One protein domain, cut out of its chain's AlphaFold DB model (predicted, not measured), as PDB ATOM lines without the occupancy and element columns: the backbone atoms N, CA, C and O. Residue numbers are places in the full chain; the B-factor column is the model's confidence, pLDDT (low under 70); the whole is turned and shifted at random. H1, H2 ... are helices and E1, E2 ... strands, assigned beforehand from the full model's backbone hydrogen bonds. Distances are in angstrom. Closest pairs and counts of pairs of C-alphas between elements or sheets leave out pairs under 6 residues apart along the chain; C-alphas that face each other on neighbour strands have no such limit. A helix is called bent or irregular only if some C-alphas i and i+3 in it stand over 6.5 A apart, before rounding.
ATOM      1  N   GLU A  24     143.828 170.522 193.216       85.06
ATOM      2  CA  GLU A  24     142.612 169.865 192.711       85.06
ATOM      3  C   GLU A  24     142.348 168.524 193.416       85.06
ATOM      4  O   GLU A  24     141.217 168.237 193.813       85.06
ATOM      5  N   SER A  25     143.390 167.706 193.595       86.31
ATOM      6  CA  SER A  25     143.292 166.427 194.302       86.31
ATOM      7  C   SER A  25     142.929 166.603 195.773       86.31
ATOM      8  O   SER A  25     142.094 165.858 196.277       86.31
ATOM      9  N   ASP A  26     143.530 167.581 196.454       85.12
ATOM     10  CA  ASP A  26     143.238 167.871 197.860       85.12
ATOM     11  C   ASP A  26     141.796 168.362 198.047       85.12
ATOM     12  O   ASP A  26     141.055 167.797 198.851       85.12
ATOM     13  N   ASP A  27     141.359 169.330 197.235       89.12
ATOM     14  CA  ASP A  27     139.992 169.859 197.279       89.12
ATOM     15  C   ASP A  27     138.964 168.736 197.024       89.12
ATOM     16  O   ASP A  27     137.963 168.611 197.739       89.12
ATOM     17  N   THR A  28     139.246 167.855 196.057       91.06
ATOM     18  CA  THR A  28     138.400 166.688 195.761       91.06
ATOM     19  C   THR A  28     138.384 165.694 196.921       91.06
ATOM     20  O   THR A  28     137.318 165.216 197.310       91.06
ATOM     21  N   LEU A  29     139.545 165.384 197.505       91.00
ATOM     22  CA  LEU A  29     139.647 164.458 198.631       91.00
ATOM     23  C   LEU A  29     138.878 164.988 199.844       91.00
ATOM     24  O   LEU A  29     138.096 164.252 200.438       91.00
ATOM     25  N   ARG A  30     139.041 166.269 200.186       90.69
ATOM     26  CA  ARG A  30     138.334 166.906 201.305       90.69
ATOM     27  C   ARG A  30     136.824 166.925 201.095       90.69
ATOM     28  O   ARG A  30     136.085 166.664 202.042       90.69
ATOM     29  N   ALA A  31     136.362 167.156 199.866       92.81
ATOM     30  CA  ALA A  31     134.943 167.069 199.535       92.81
ATOM     31  C   ALA A  31     134.385 165.649 199.747       92.81
ATOM     32  O   ALA A  31     133.301 165.492 200.313       92.81
ATOM     33  N   LEU A  32     135.133 164.611 199.354       93.06
ATOM     34  CA  LEU A  32     134.761 163.212 199.600       93.06
ATOM     35  C   LEU A  32     134.756 162.882 201.099       93.06
ATOM     36  O   LEU A  32     133.839 162.213 201.576       93.06
ATOM     37  N   LEU A  33     135.745 163.385 201.845       92.88
ATOM     38  CA  LEU A  33     135.861 163.178 203.289       92.88
ATOM     39  C   LEU A  33     134.699 163.797 204.062       92.88
ATOM     40  O   LEU A  33     134.132 163.153 204.935       92.88
ATOM     41  N   GLY A  34     134.278 165.004 203.689       91.88
ATOM     42  CA  GLY A  34     133.118 165.663 204.289       91.88
ATOM     43  C   GLY A  34     131.758 165.111 203.846       91.88
ATOM     44  O   GLY A  34     130.737 165.602 204.316       91.88
ATOM     45  N   SER A  35     131.708 164.137 202.929       91.81
ATOM     46  CA  SER A  35     130.450 163.627 202.371       91.81
ATOM     47  C   SER A  35     130.352 162.103 202.421       91.81
ATOM     48  O   SER A  35     129.764 161.560 203.352       91.81
ATOM     49  N   GLU A  36     130.886 161.400 201.425       93.19
ATOM     50  CA  GLU A  36     130.773 159.944 201.309       93.19
ATOM     51  C   GLU A  36     131.493 159.231 202.459       93.19
ATOM     52  O   GLU A  36     130.907 158.367 203.104       93.19
ATOM     53  N   VAL A  37     132.729 159.635 202.766       91.56
ATOM     54  CA  VAL A  37     133.521 158.970 203.809       91.56
ATOM     55  C   VAL A  37     132.984 159.301 205.202       91.56
ATOM     56  O   VAL A  37     132.933 158.414 206.054       91.56
ATOM     57  N   ALA A  38     132.524 160.538 205.427       91.62
ATOM     58  CA  ALA A  38     131.809 160.900 206.649       91.62
ATOM     59  C   ALA A  38     130.618 159.962 206.867       91.62
ATOM     60  O   ALA A  38     130.554 159.317 207.903       91.62
ATOM     61  N   LYS A  39     129.743 159.781 205.868       91.62
ATOM     62  CA  LYS A  39     128.581 158.879 205.975       91.62
ATOM     63  C   LYS A  39     128.963 157.431 206.279       91.62
ATOM     64  O   LYS A  39     128.318 156.800 207.111       91.62
ATOM     65  N   GLU A  40     129.999 156.902 205.626       91.75
ATOM     66  CA  GLU A  40     130.495 155.550 205.924       91.75
ATOM     67  C   GLU A  40     131.013 155.445 207.367       91.75
ATOM     68  O   GLU A  40     130.773 154.449 208.050       91.75
ATOM     69  N   THR A  41     131.663 156.500 207.855       89.62
ATOM     70  CA  THR A  41     132.160 156.585 209.233       89.62
ATOM     71  C   THR A  41     131.017 156.692 210.234       89.62
ATOM     72  O   THR A  41     131.031 155.994 211.242       89.62
ATOM     73  N   GLU A  42     129.994 157.497 209.943       92.19
ATOM     74  CA  GLU A  42     128.790 157.607 210.773       92.19
ATOM     75  C   GLU A  42     128.083 156.260 210.907       92.19
ATOM     76  O   GLU A  42     127.650 155.880 211.995       92.19
ATOM     77  N   GLN A  43     127.994 155.508 209.808       90.94
ATOM     78  CA  GLN A  43     127.389 154.182 209.801       90.94
ATOM     79  C   GLN A  43     128.204 153.166 210.614       90.94
ATOM     80  O   GLN A  43     127.613 152.304 211.263       90.94
ATOM     81  N   ALA A  44     129.537 153.253 210.585       89.19
ATOM     82  CA  ALA A  44     130.419 152.357 211.331       89.19
ATOM     83  C   ALA A  44     130.461 152.680 212.836       89.19
ATOM     84  O   ALA A  44     130.410 151.770 213.661       89.19
ATOM     85  N   GLU A  45     130.530 153.964 213.190       88.50
ATOM     86  CA  GLU A  45     130.603 154.427 214.582       88.50
ATOM     87  C   GLU A  45     129.224 154.517 215.254       88.50
ATOM     88  O   GLU A  45     129.136 154.570 216.479       88.50
ATOM     89  N   GLY A  46     128.140 154.556 214.473       90.81
ATOM     90  CA  GLY A  46     126.776 154.716 214.982       90.81
ATOM     91  C   GLY A  46     126.478 156.112 215.541       90.81
ATOM     92  O   GLY A  46     125.487 156.284 216.248       90.81
ATOM     93  N   THR A  47     127.316 157.106 215.238       91.50
ATOM     94  CA  THR A  47     127.154 158.500 215.672       91.50
ATOM     95  C   THR A  47     127.474 159.449 214.528       91.50
ATOM     96  O   THR A  47     128.192 159.073 213.602       91.50
ATOM     97  N   ARG A  48     126.965 160.684 214.581       92.38
ATOM     98  CA  ARG A  48     127.321 161.685 213.572       92.38
ATOM     99  C   ARG A  48     128.776 162.084 213.708       92.38
ATOM    100  O   ARG A  48     129.289 162.203 214.819       92.38
ATOM    101  N   VAL A  49     129.430 162.308 212.578       93.19
ATOM    102  CA  VAL A  49     130.833 162.702 212.564       93.19
ATOM    103  C   VAL A  49     131.062 163.871 211.627       93.19
ATOM    104  O   VAL A  49     130.458 163.986 210.564       93.19
ATOM    105  N   GLU A  50     131.984 164.736 212.014       93.38
ATOM    106  CA  GLU A  50     132.420 165.868 211.215       93.38
ATOM    107  C   GLU A  50     133.916 165.790 210.971       93.38
ATOM    108  O   GLU A  50     134.714 165.573 211.884       93.38
ATOM    109  N   TYR A  51     134.295 165.951 209.707       91.44
ATOM    110  CA  TYR A  51     135.688 165.905 209.305       91.44
ATOM    111  C   TYR A  51     136.460 167.084 209.911       91.44
ATOM    112  O   TYR A  51     136.111 168.244 209.696       91.44
ATOM    113  N   SER A  52     137.545 166.801 210.636       88.31
ATOM    114  CA  SER A  52     138.279 167.825 211.391       88.31
ATOM    115  C   SER A  52     139.225 168.676 210.534       88.31
ATOM    116  O   SER A  52     139.881 169.576 211.057       88.31
ATOM    117  N   GLY A  53     139.360 168.370 209.238       87.56
ATOM    118  CA  GLY A  53     140.323 169.018 208.343       87.56
ATOM    119  C   GLY A  53     141.738 168.433 208.395       87.56
ATOM    120  O   GLY A  53     142.595 168.882 207.633       87.56
ATOM    121  N   VAL A  54     141.975 167.436 209.255       87.50
ATOM    122  CA  VAL A  54     143.304 166.869 209.516       87.50
ATOM    123  C   VAL A  54     143.491 165.549 208.770       87.50
ATOM    124  O   VAL A  54     142.703 164.611 208.927       87.50
ATOM    125  N   LEU A  55     144.590 165.476 208.014       87.94
ATOM    126  CA  LEU A  55     145.087 164.279 207.340       87.94
ATOM    127  C   LEU A  55     146.476 163.930 207.838       87.94
ATOM    128  O   LEU A  55     147.302 164.810 208.062       87.94
ATOM    129  N   PHE A  56     146.759 162.638 207.929       86.44
ATOM    130  CA  PHE A  56     148.099 162.166 208.235       86.44
ATOM    131  C   PHE A  56     148.403 160.839 207.550       86.44
ATOM    132  O   PHE A  56     147.511 160.083 207.168       86.44
ATOM    133  N   GLN A  57     149.691 160.540 207.401       85.75
ATOM    134  CA  GLN A  57     150.134 159.221 206.967       85.75
ATOM    135  C   GLN A  57     150.363 158.329 208.187       85.75
ATOM    136  O   GLN A  57     151.085 158.738 209.104       85.75
ATOM    137  N   PRO A  58     149.821 157.100 208.208       83.12
ATOM    138  CA  PRO A  58     150.196 156.140 209.229       83.12
ATOM    139  C   PRO A  58     151.683 155.807 209.076       83.12
ATOM    140  O   PRO A  58     152.167 155.501 207.980       83.12
ATOM    141  N   VAL A  59     152.408 155.852 210.185       80.06
ATOM    142  CA  VAL A  59     153.843 155.561 210.236       80.06
ATOM    143  C   VAL A  59     154.061 154.108 210.655       80.06
ATOM    144  O   VAL A  59     153.231 153.535 211.365       80.06
ATOM    145  N   PRO A  60     155.159 153.466 210.228       75.56
ATOM    146  CA  PRO A  60     155.517 152.163 210.763       75.56
ATOM    147  C   PRO A  60     155.695 152.230 212.283       75.56
ATOM    148  O   PRO A  60     156.017 153.275 212.861       75.56
ATOM    149  N   TRP A  61     155.484 151.086 212.929       76.81
ATOM    150  CA  TRP A  61     155.757 150.951 214.351       76.81
ATOM    151  C   TRP A  61     157.235 151.242 214.627       76.81
ATOM    152  O   TRP A  61     158.120 150.741 213.931       76.81
ATOM    153  N   SER A  62     157.495 152.036 215.658       71.75
ATOM    154  CA  SER A  62     158.833 152.275 216.192       71.75
ATOM    155  C   SER A  62     158.754 152.478 217.710       71.75
ATOM    156  O   SER A  62     157.656 152.671 218.246       71.75
ATOM    157  N   PRO A  63     159.891 152.486 218.432       71.31
ATOM    158  CA  PRO A  63     159.904 152.754 219.870       71.31
ATOM    159  C   PRO A  63     159.241 154.085 220.262       71.31
ATOM    160  O   PRO A  63     158.700 154.183 221.365       71.31
ATOM    161  N   THR A  64     159.250 155.074 219.360       68.50
ATOM    162  CA  THR A  64     158.625 156.396 219.532       68.50
ATOM    163  C   THR A  64     157.241 156.512 218.882       68.50
ATOM    164  O   THR A  64     156.516 157.445 219.198       68.50
ATOM    165  N   THR A  65     156.833 155.569 218.023       67.38
ATOM    166  CA  THR A  65     155.542 155.570 217.298       67.38
ATOM    167  C   THR A  65     154.793 154.254 217.512       67.38
ATOM    168  O   THR A  65     154.405 153.551 216.574       67.38
ATOM    169  N   LYS A  66     154.590 153.881 218.782       68.06
ATOM    170  CA  LYS A  66     154.025 152.571 219.168       68.06
ATOM    171  C   LYS A  66     152.605 152.329 218.647       68.06
ATOM    172  O   LYS A  66     152.173 151.181 218.576       68.06
ATOM    173  N   LYS A  67     151.882 153.393 218.294       69.38
ATOM    174  CA  LYS A  67     150.504 153.355 217.786       69.38
ATOM    175  C   LYS A  67     150.404 153.441 216.259       69.38
ATOM    176  O   LYS A  67     149.303 153.547 215.737       69.38
ATOM    177  N   GLY A  68     151.531 153.407 215.542       69.38
ATOM    178  CA  GLY A  68     151.536 153.511 214.078       69.38
ATOM    179  C   GLY A  68     151.053 154.870 213.551       69.38
ATOM    180  O   GLY A  68     150.652 154.986 212.394       69.38
ATOM    181  N   MET A  69     151.088 155.902 214.396       74.94
ATOM    182  CA  MET A  69     150.738 157.283 214.066       74.94
ATOM    183  C   MET A  69     151.817 158.247 214.582       74.94
ATOM    184  O   MET A  69     152.529 157.907 215.535       74.94
ATOM    185  N   PRO A  70     151.969 159.425 213.956       78.94
ATOM    186  CA  PRO A  70     152.788 160.503 214.497       78.94
ATOM    187  C   PRO A  70     152.317 160.941 215.891       78.94
ATOM    188  O   PRO A  70     151.117 160.998 216.161       78.94
ATOM    189  N   GLN A  71     153.269 161.285 216.763       79.81
ATOM    190  CA  GLN A  71     153.008 161.605 218.172       79.81
ATOM    191  C   GLN A  71     152.024 162.778 218.353       79.81
ATOM    192  O   GLN A  71     151.227 162.797 219.287       79.81
ATOM    193  N   GLU A  72     152.034 163.743 217.433       81.19
ATOM    194  CA  GLU A  72     151.139 164.908 217.441       81.19
ATOM    195  C   GLU A  72     149.645 164.553 217.332       81.19
ATOM    196  O   GLU A  72     148.792 165.318 217.798       81.19
ATOM    197  N   PHE A  73     149.324 163.389 216.753       84.50
ATOM    198  CA  PHE A  73     147.950 162.923 216.578       84.50
ATOM    199  C   PHE A  73     147.490 162.003 217.711       84.50
ATOM    200  O   PHE A  73     146.291 161.770 217.833       84.50
ATOM    201  N   GLU A  74     148.383 161.556 218.604       83.06
ATOM    202  CA  GLU A  74     148.021 160.662 219.716       83.06
ATOM    203  C   GLU A  74     146.936 161.249 220.625       83.06
ATOM    204  O   GLU A  74     146.096 160.510 221.137       83.06
ATOM    205  N   LYS A  75     146.895 162.581 220.760       86.00
ATOM    206  CA  LYS A  75     145.854 163.294 221.515       86.00
ATOM    207  C   LYS A  75     144.437 162.989 221.016       86.00
ATOM    208  O   LYS A  75     143.545 162.825 221.833       86.00
ATOM    209  N   TYR A  76     144.246 162.852 219.703       85.94
ATOM    210  CA  TYR A  76     142.936 162.555 219.117       85.94
ATOM    211  C   TYR A  76     142.562 161.079 219.270       85.94
ATOM    212  O   TYR A  76     141.392 160.740 219.240       85.94
ATOM    213  N   HIS A  77     143.535 160.180 219.434       85.25
ATOM    214  CA  HIS A  77     143.243 158.775 219.734       85.25
ATOM    215  C   HIS A  77     142.886 158.597 221.216       85.25
ATOM    216  O   HIS A  77     142.149 157.684 221.578       85.25
ATOM    217  N   ALA A  78     143.480 159.399 222.102       86.25
ATOM    218  CA  ALA A  78     143.195 159.344 223.533       86.25
ATOM    219  C   ALA A  78     141.826 159.946 223.888       86.25
ATOM    220  O   ALA A  78     141.283 159.635 224.947       86.25
ATOM    221  N   ASP A  79     141.290 160.796 223.016       90.81
ATOM    222  CA  ASP A  79     140.040 161.515 223.216       90.81
ATOM    223  C   ASP A  79     138.856 160.744 222.592       90.81
ATOM    224  O   ASP A  79     138.856 160.506 221.381       90.81
ATOM    225  N   PRO A  80     137.845 160.336 223.384       90.31
ATOM    226  CA  PRO A  80     136.690 159.595 222.878       90.31
ATOM    227  C   PRO A  80     135.792 160.416 221.942       90.31
ATOM    228  O   PRO A  80     135.002 159.815 221.211       90.31
ATOM    229  N   ASP A  81     135.919 161.748 221.930       93.06
ATOM    230  CA  ASP A  81     135.160 162.636 221.044       93.06
ATOM    231  C   ASP A  81     135.693 162.622 219.606       93.06
ATOM    232  O   ASP A  81     135.097 163.233 218.718       93.06
ATOM    233  N   TYR A  82     136.801 161.927 219.344       93.19
ATOM    234  CA  TYR A  82     137.388 161.817 218.017       93.19
ATOM    235  C   TYR A  82     137.447 160.367 217.541       93.19
ATOM    236  O   TYR A  82     137.533 159.411 218.309       93.19
ATOM    237  N   VAL A  83     137.407 160.205 216.223       92.25
ATOM    238  CA  VAL A  83     137.648 158.933 215.545       92.25
ATOM    239  C   VAL A  83     138.660 159.142 214.430       92.25
ATOM    240  O   VAL A  83     138.634 160.137 213.704       92.25
ATOM    241  N   MET A  84     139.578 158.191 214.305       90.94
ATOM    242  CA  MET A  84     140.536 158.136 213.210       90.94
ATOM    243  C   MET A  84     140.150 157.010 212.274       90.94
ATOM    244  O   MET A  84     139.995 155.869 212.708       90.94
ATOM    245  N   ILE A  85     140.074 157.311 210.986       90.44
ATOM    246  CA  ILE A  85     139.788 156.307 209.967       90.44
ATOM    247  C   ILE A  85     140.928 156.247 208.961       90.44
ATOM    248  O   ILE A  85     141.520 157.265 208.600       90.44
ATOM    249  N   ASN A  86     141.227 155.044 208.482       91.25
ATOM    250  CA  ASN A  86     142.037 154.878 207.282       91.25
ATOM    251  C   ASN A  86     141.152 155.162 206.068       91.25
ATOM    252  O   ASN A  86     140.072 154.587 205.960       91.25
ATOM    253  N   ILE A  87     141.605 156.034 205.173       90.62
ATOM    254  CA  ILE A  87     140.867 156.409 203.973       90.62
ATOM    255  C   ILE A  87     140.911 155.228 203.000       90.62
ATOM    256  O   ILE A  87     141.999 154.837 202.555       90.62
ATOM    257  N   PRO A  88     139.754 154.655 202.631       89.38
ATOM    258  CA  PRO A  88     139.734 153.539 201.704       89.38
ATOM    259  C   PRO A  88     140.314 153.934 200.322       89.38
ATOM    260  O   PRO A  88     140.096 155.057 199.849       89.38
ATOM    261  N   PRO A  89     141.067 153.043 199.640       88.19
ATOM    262  CA  PRO A  89     141.771 153.388 198.400       88.19
ATOM    263  C   PRO A  89     140.879 153.901 197.267       88.19
ATOM    264  O   PRO A  89     141.312 154.747 196.493       88.19
ATOM    265  N   ASN A  90     139.630 153.441 197.178       91.75
ATOM    266  CA  ASN A  90     138.641 153.936 196.212       91.75
ATOM    267  C   ASN A  90     138.462 155.467 196.283       91.75
ATOM    268  O   ASN A  90     138.387 156.108 195.236       91.75
ATOM    269  N   PHE A  91     138.442 156.067 197.477       92.06
ATOM    270  CA  PHE A  91     138.320 157.521 197.638       92.06
ATOM    271  C   PHE A  91     139.609 158.254 197.277       92.06
ATOM    272  O   PHE A  91     139.559 159.288 196.611       92.06
ATOM    273  N   MET A  92     140.764 157.683 197.628       90.19
ATOM    274  CA  MET A  92     142.059 158.215 197.190       90.19
ATOM    275  C   MET A  92     142.160 158.215 195.656       90.19
ATOM    276  O   MET A  92     142.526 159.229 195.066       90.19
ATOM    277  N   PHE A  93     141.733 157.138 194.987       89.88
ATOM    278  CA  PHE A  93     141.713 157.061 193.523       89.88
ATOM    279  C   PHE A  93     140.745 158.060 192.881       89.88
ATOM    280  O   PHE A  93     141.115 158.699 191.896       89.88
ATOM    281  N   LYS A  94     139.542 158.248 193.446       90.56
ATOM    282  CA  LYS A  94     138.588 159.278 192.991       90.56
ATOM    283  C   LYS A  94     139.213 160.681 193.025       90.56
ATOM    284  O   LYS A  94     139.014 161.457 192.097       90.56
ATOM    285  N   ALA A  95     140.014 160.973 194.049       89.00
ATOM    286  CA  ALA A  95     140.738 162.235 194.195       89.00
ATOM    287  C   ALA A  95     142.082 162.285 193.434       89.00
ATOM    288  O   ALA A  95     142.831 163.254 193.560       89.00
ATOM    289  N   LYS A  96     142.408 161.264 192.626       87.88
ATOM    290  CA  LYS A  96     143.693 161.127 191.909       87.88
ATOM    291  C   LYS A  96     144.914 161.152 192.849       87.88
ATOM    292  O   LYS A  96     145.995 161.596 192.469       87.88
ATOM    293  N   VAL A  97     144.747 160.665 194.078       85.69
ATOM    294  CA  VAL A  97     145.810 160.542 195.080       85.69
ATOM    295  C   VAL A  97     146.465 159.174 194.949       85.69
ATOM    296  O   VAL A  97     145.888 158.153 195.314       85.69
ATOM    297  N   PHE A  98     147.686 159.158 194.415       80.50
ATOM    298  CA  PHE A  98     148.472 157.931 194.220       80.50
ATOM    299  C   PHE A  98     149.669 157.828 195.169       80.50
ATOM    300  O   PHE A  98     150.220 156.745 195.375       80.50
ATOM    301  N   LYS A  99     150.093 158.960 195.736       79.00
ATOM    302  CA  LYS A  99     151.105 159.041 196.784       79.00
ATOM    303  C   LYS A  99     150.575 159.992 197.854       79.00
ATOM    304  O   LYS A  99     150.201 161.110 197.513       79.00
ATOM    305  N   PRO A 100     150.519 159.560 199.119       81.75
ATOM    306  CA  PRO A 100     151.063 158.329 199.684       81.75
ATOM    307  C   PRO A 100     150.101 157.140 199.519       81.75
ATOM    308  O   PRO A 100     148.945 157.310 199.156       81.75
ATOM    309  N   ALA A 101     150.582 155.921 199.792       83.06
ATOM    310  CA  ALA A 101     149.779 154.699 199.641       83.06
ATOM    311  C   ALA A 101     148.677 154.540 200.704       83.06
ATOM    312  O   ALA A 101     147.758 153.744 200.525       83.06
ATOM    313  N   ARG A 102     148.805 155.235 201.839       85.44
ATOM    314  CA  ARG A 102     147.834 155.219 202.936       85.44
ATOM    315  C   ARG A 102     147.692 156.620 203.498       85.44
ATOM    316  O   ARG A 102     148.701 157.277 203.757       85.44
ATOM    317  N   LEU A 103     146.454 157.023 203.732       89.44
ATOM    318  CA  LEU A 103     146.102 158.253 204.419       89.44
ATOM    319  C   LEU A 103     145.075 157.940 205.491       89.44
ATOM    320  O   LEU A 103     144.202 157.100 205.299       89.44
ATOM    321  N   CYS A 104     145.176 158.641 206.605       90.44
ATOM    322  CA  CYS A 104     144.198 158.617 207.668       90.44
ATOM    323  C   CYS A 104     143.593 160.009 207.823       90.44
ATOM    324  O   CYS A 104     144.282 161.017 207.655       90.44
ATOM    325  N   ALA A 105     142.308 160.041 208.153       92.38
ATOM    326  CA  ALA A 105     141.557 161.254 208.429       92.38
ATOM    327  C   ALA A 105     141.035 161.222 209.865       92.38
ATOM    328  O   ALA A 105     140.700 160.157 210.391       92.38
ATOM    329  N   ILE A 106     140.973 162.399 210.482       91.81
ATOM    330  CA  ILE A 106     140.428 162.578 211.825       91.81
ATOM    331  C   ILE A 106     139.038 163.200 211.713       91.81
ATOM    332  O   ILE A 106     138.821 164.156 210.964       91.81
ATOM    333  N   TYR A 107     138.098 162.645 212.468       93.88
ATOM    334  CA  TYR A 107     136.744 163.154 212.595       93.88
ATOM    335  C   TYR A 107     136.428 163.406 214.059       93.88
ATOM    336  O   TYR A 107     136.940 162.723 214.945       93.88
ATOM    337  N   ARG A 108     135.554 164.376 214.296       94.00
ATOM    338  CA  ARG A 108     134.957 164.653 215.592       94.00
ATOM    339  C   ARG A 108     133.548 164.071 215.629       94.00
ATOM    340  O   ARG A 108     132.794 164.256 214.678       94.00
ATOM    341  N   LYS A 109     133.193 163.393 216.711       92.69
ATOM    342  CA  LYS A 109     131.843 162.894 216.979       92.69
ATOM    343  C   LYS A 109     130.942 164.055 217.421       92.69
ATOM    344  O   LYS A 109     131.390 164.927 218.168       92.69
ATOM    345  N   ILE A 110     129.699 164.077 216.933       89.19
ATOM    346  CA  ILE A 110     128.661 165.081 217.244       89.19
ATOM    347  C   ILE A 110     127.420 164.389 217.803       89.19
ATOM    348  O   ILE A 110     127.069 163.301 217.284       89.19
TER     349      ILE A 110
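This is residues 24 to 110 of the 110 residues of an uncharacterized protein of Coccomyxa subellipsoidea (strain C-169) (UniProt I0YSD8). A small, strongly twisted sheet of three strands stands between helices: the long bent helix H1 covers one face and the short H2 lies over the opposite face. H3 packs on H1a away from the sheet, and the link of residues 57 to 70 reaches far out to Pro 63. The printed part has 87 residues with three named helices and three named strands, in the order H1 E1 H2 E2 H3 E3; the sheet runs E1 E3 E2, antiparallel, and the class is mixed, helices and strands. The whole is compact, with a radius of gyration of the C-alphas of 12.9 A and spans of 35 by 31 by 18 A.

By its hydrogen bonds H1, residues 24 to 45, was assigned as one helix, but it is bent: C-alphas 34 and 37 are 6.7 A apart. Its arms H1a, residues 24 to 34, and H1b, residues 37 to 45, stand at a shallow tilt of 31 degrees. Strands E1, residues 49 to 56, E3, residues 104 to 109, and E2, residues 82 to 86, form the sheet. H1a is on it at a height of 10.7 A, over E1; its closest C-alphas to E1 are those of Gly 34 and Tyr 51, 5.6 A. H1b is on the same face at a height of 8.4 A, over E3 and only just over E1, with 3 C-alphas falling on E1. E1 and E3 are antiparallel at 152 degrees, with N 50 and O 108 within hydrogen-bond range at 2.8 A. E3 and E2 are antiparallel at 151 degrees, with N 83 and O 107 at 2.9 A. H2, residues 71 to 78, is on the opposite face at a height of 8.7 A, over E2; the closest C-alphas are those of Tyr 76 and Tyr 82, 5.7 A. E1, H2 and E2 make a split strand-helix-strand unit, two strands running the same way with E3 between them, and its crossover is right-handed. H3, residues 89 to 94, is not on the sheet and touches H1a at Leu 29 and Met 92, their closest C-alphas, 6.8 A, at a steep tilt of 57 degrees, opposite ways. In H1a, H1b and H3 every O i to N i+4 pair is within hydrogen-bond range; in H2 1 of 4 is, beside 4 of 5 O i to N i+3 pairs.

H1a begins at C-alpha 24, (142.612, 169.865, 192.711), and measures 15.6 A; H1b measures 12.1 A. E1 measures 17.8 A and bends by 73 degrees at residue 53. H2, 11.4 A, is irregular, but only just: C-alphas 72 and 75 are 6.9 A apart. E2 measures 13.6 A, H3 8.6 A and E3 16.1 A, ending at C-alpha 109, (131.843, 162.894, 216.979).

The C-alphas farthest apart, those of Glu 24 and Pro 63, are 36.5 A apart. The printed part has no cut, and the link from E1 to H2 is long. Residues 64 to 68 are under 70 in pLDDT; the mean of the printed part is 86.8.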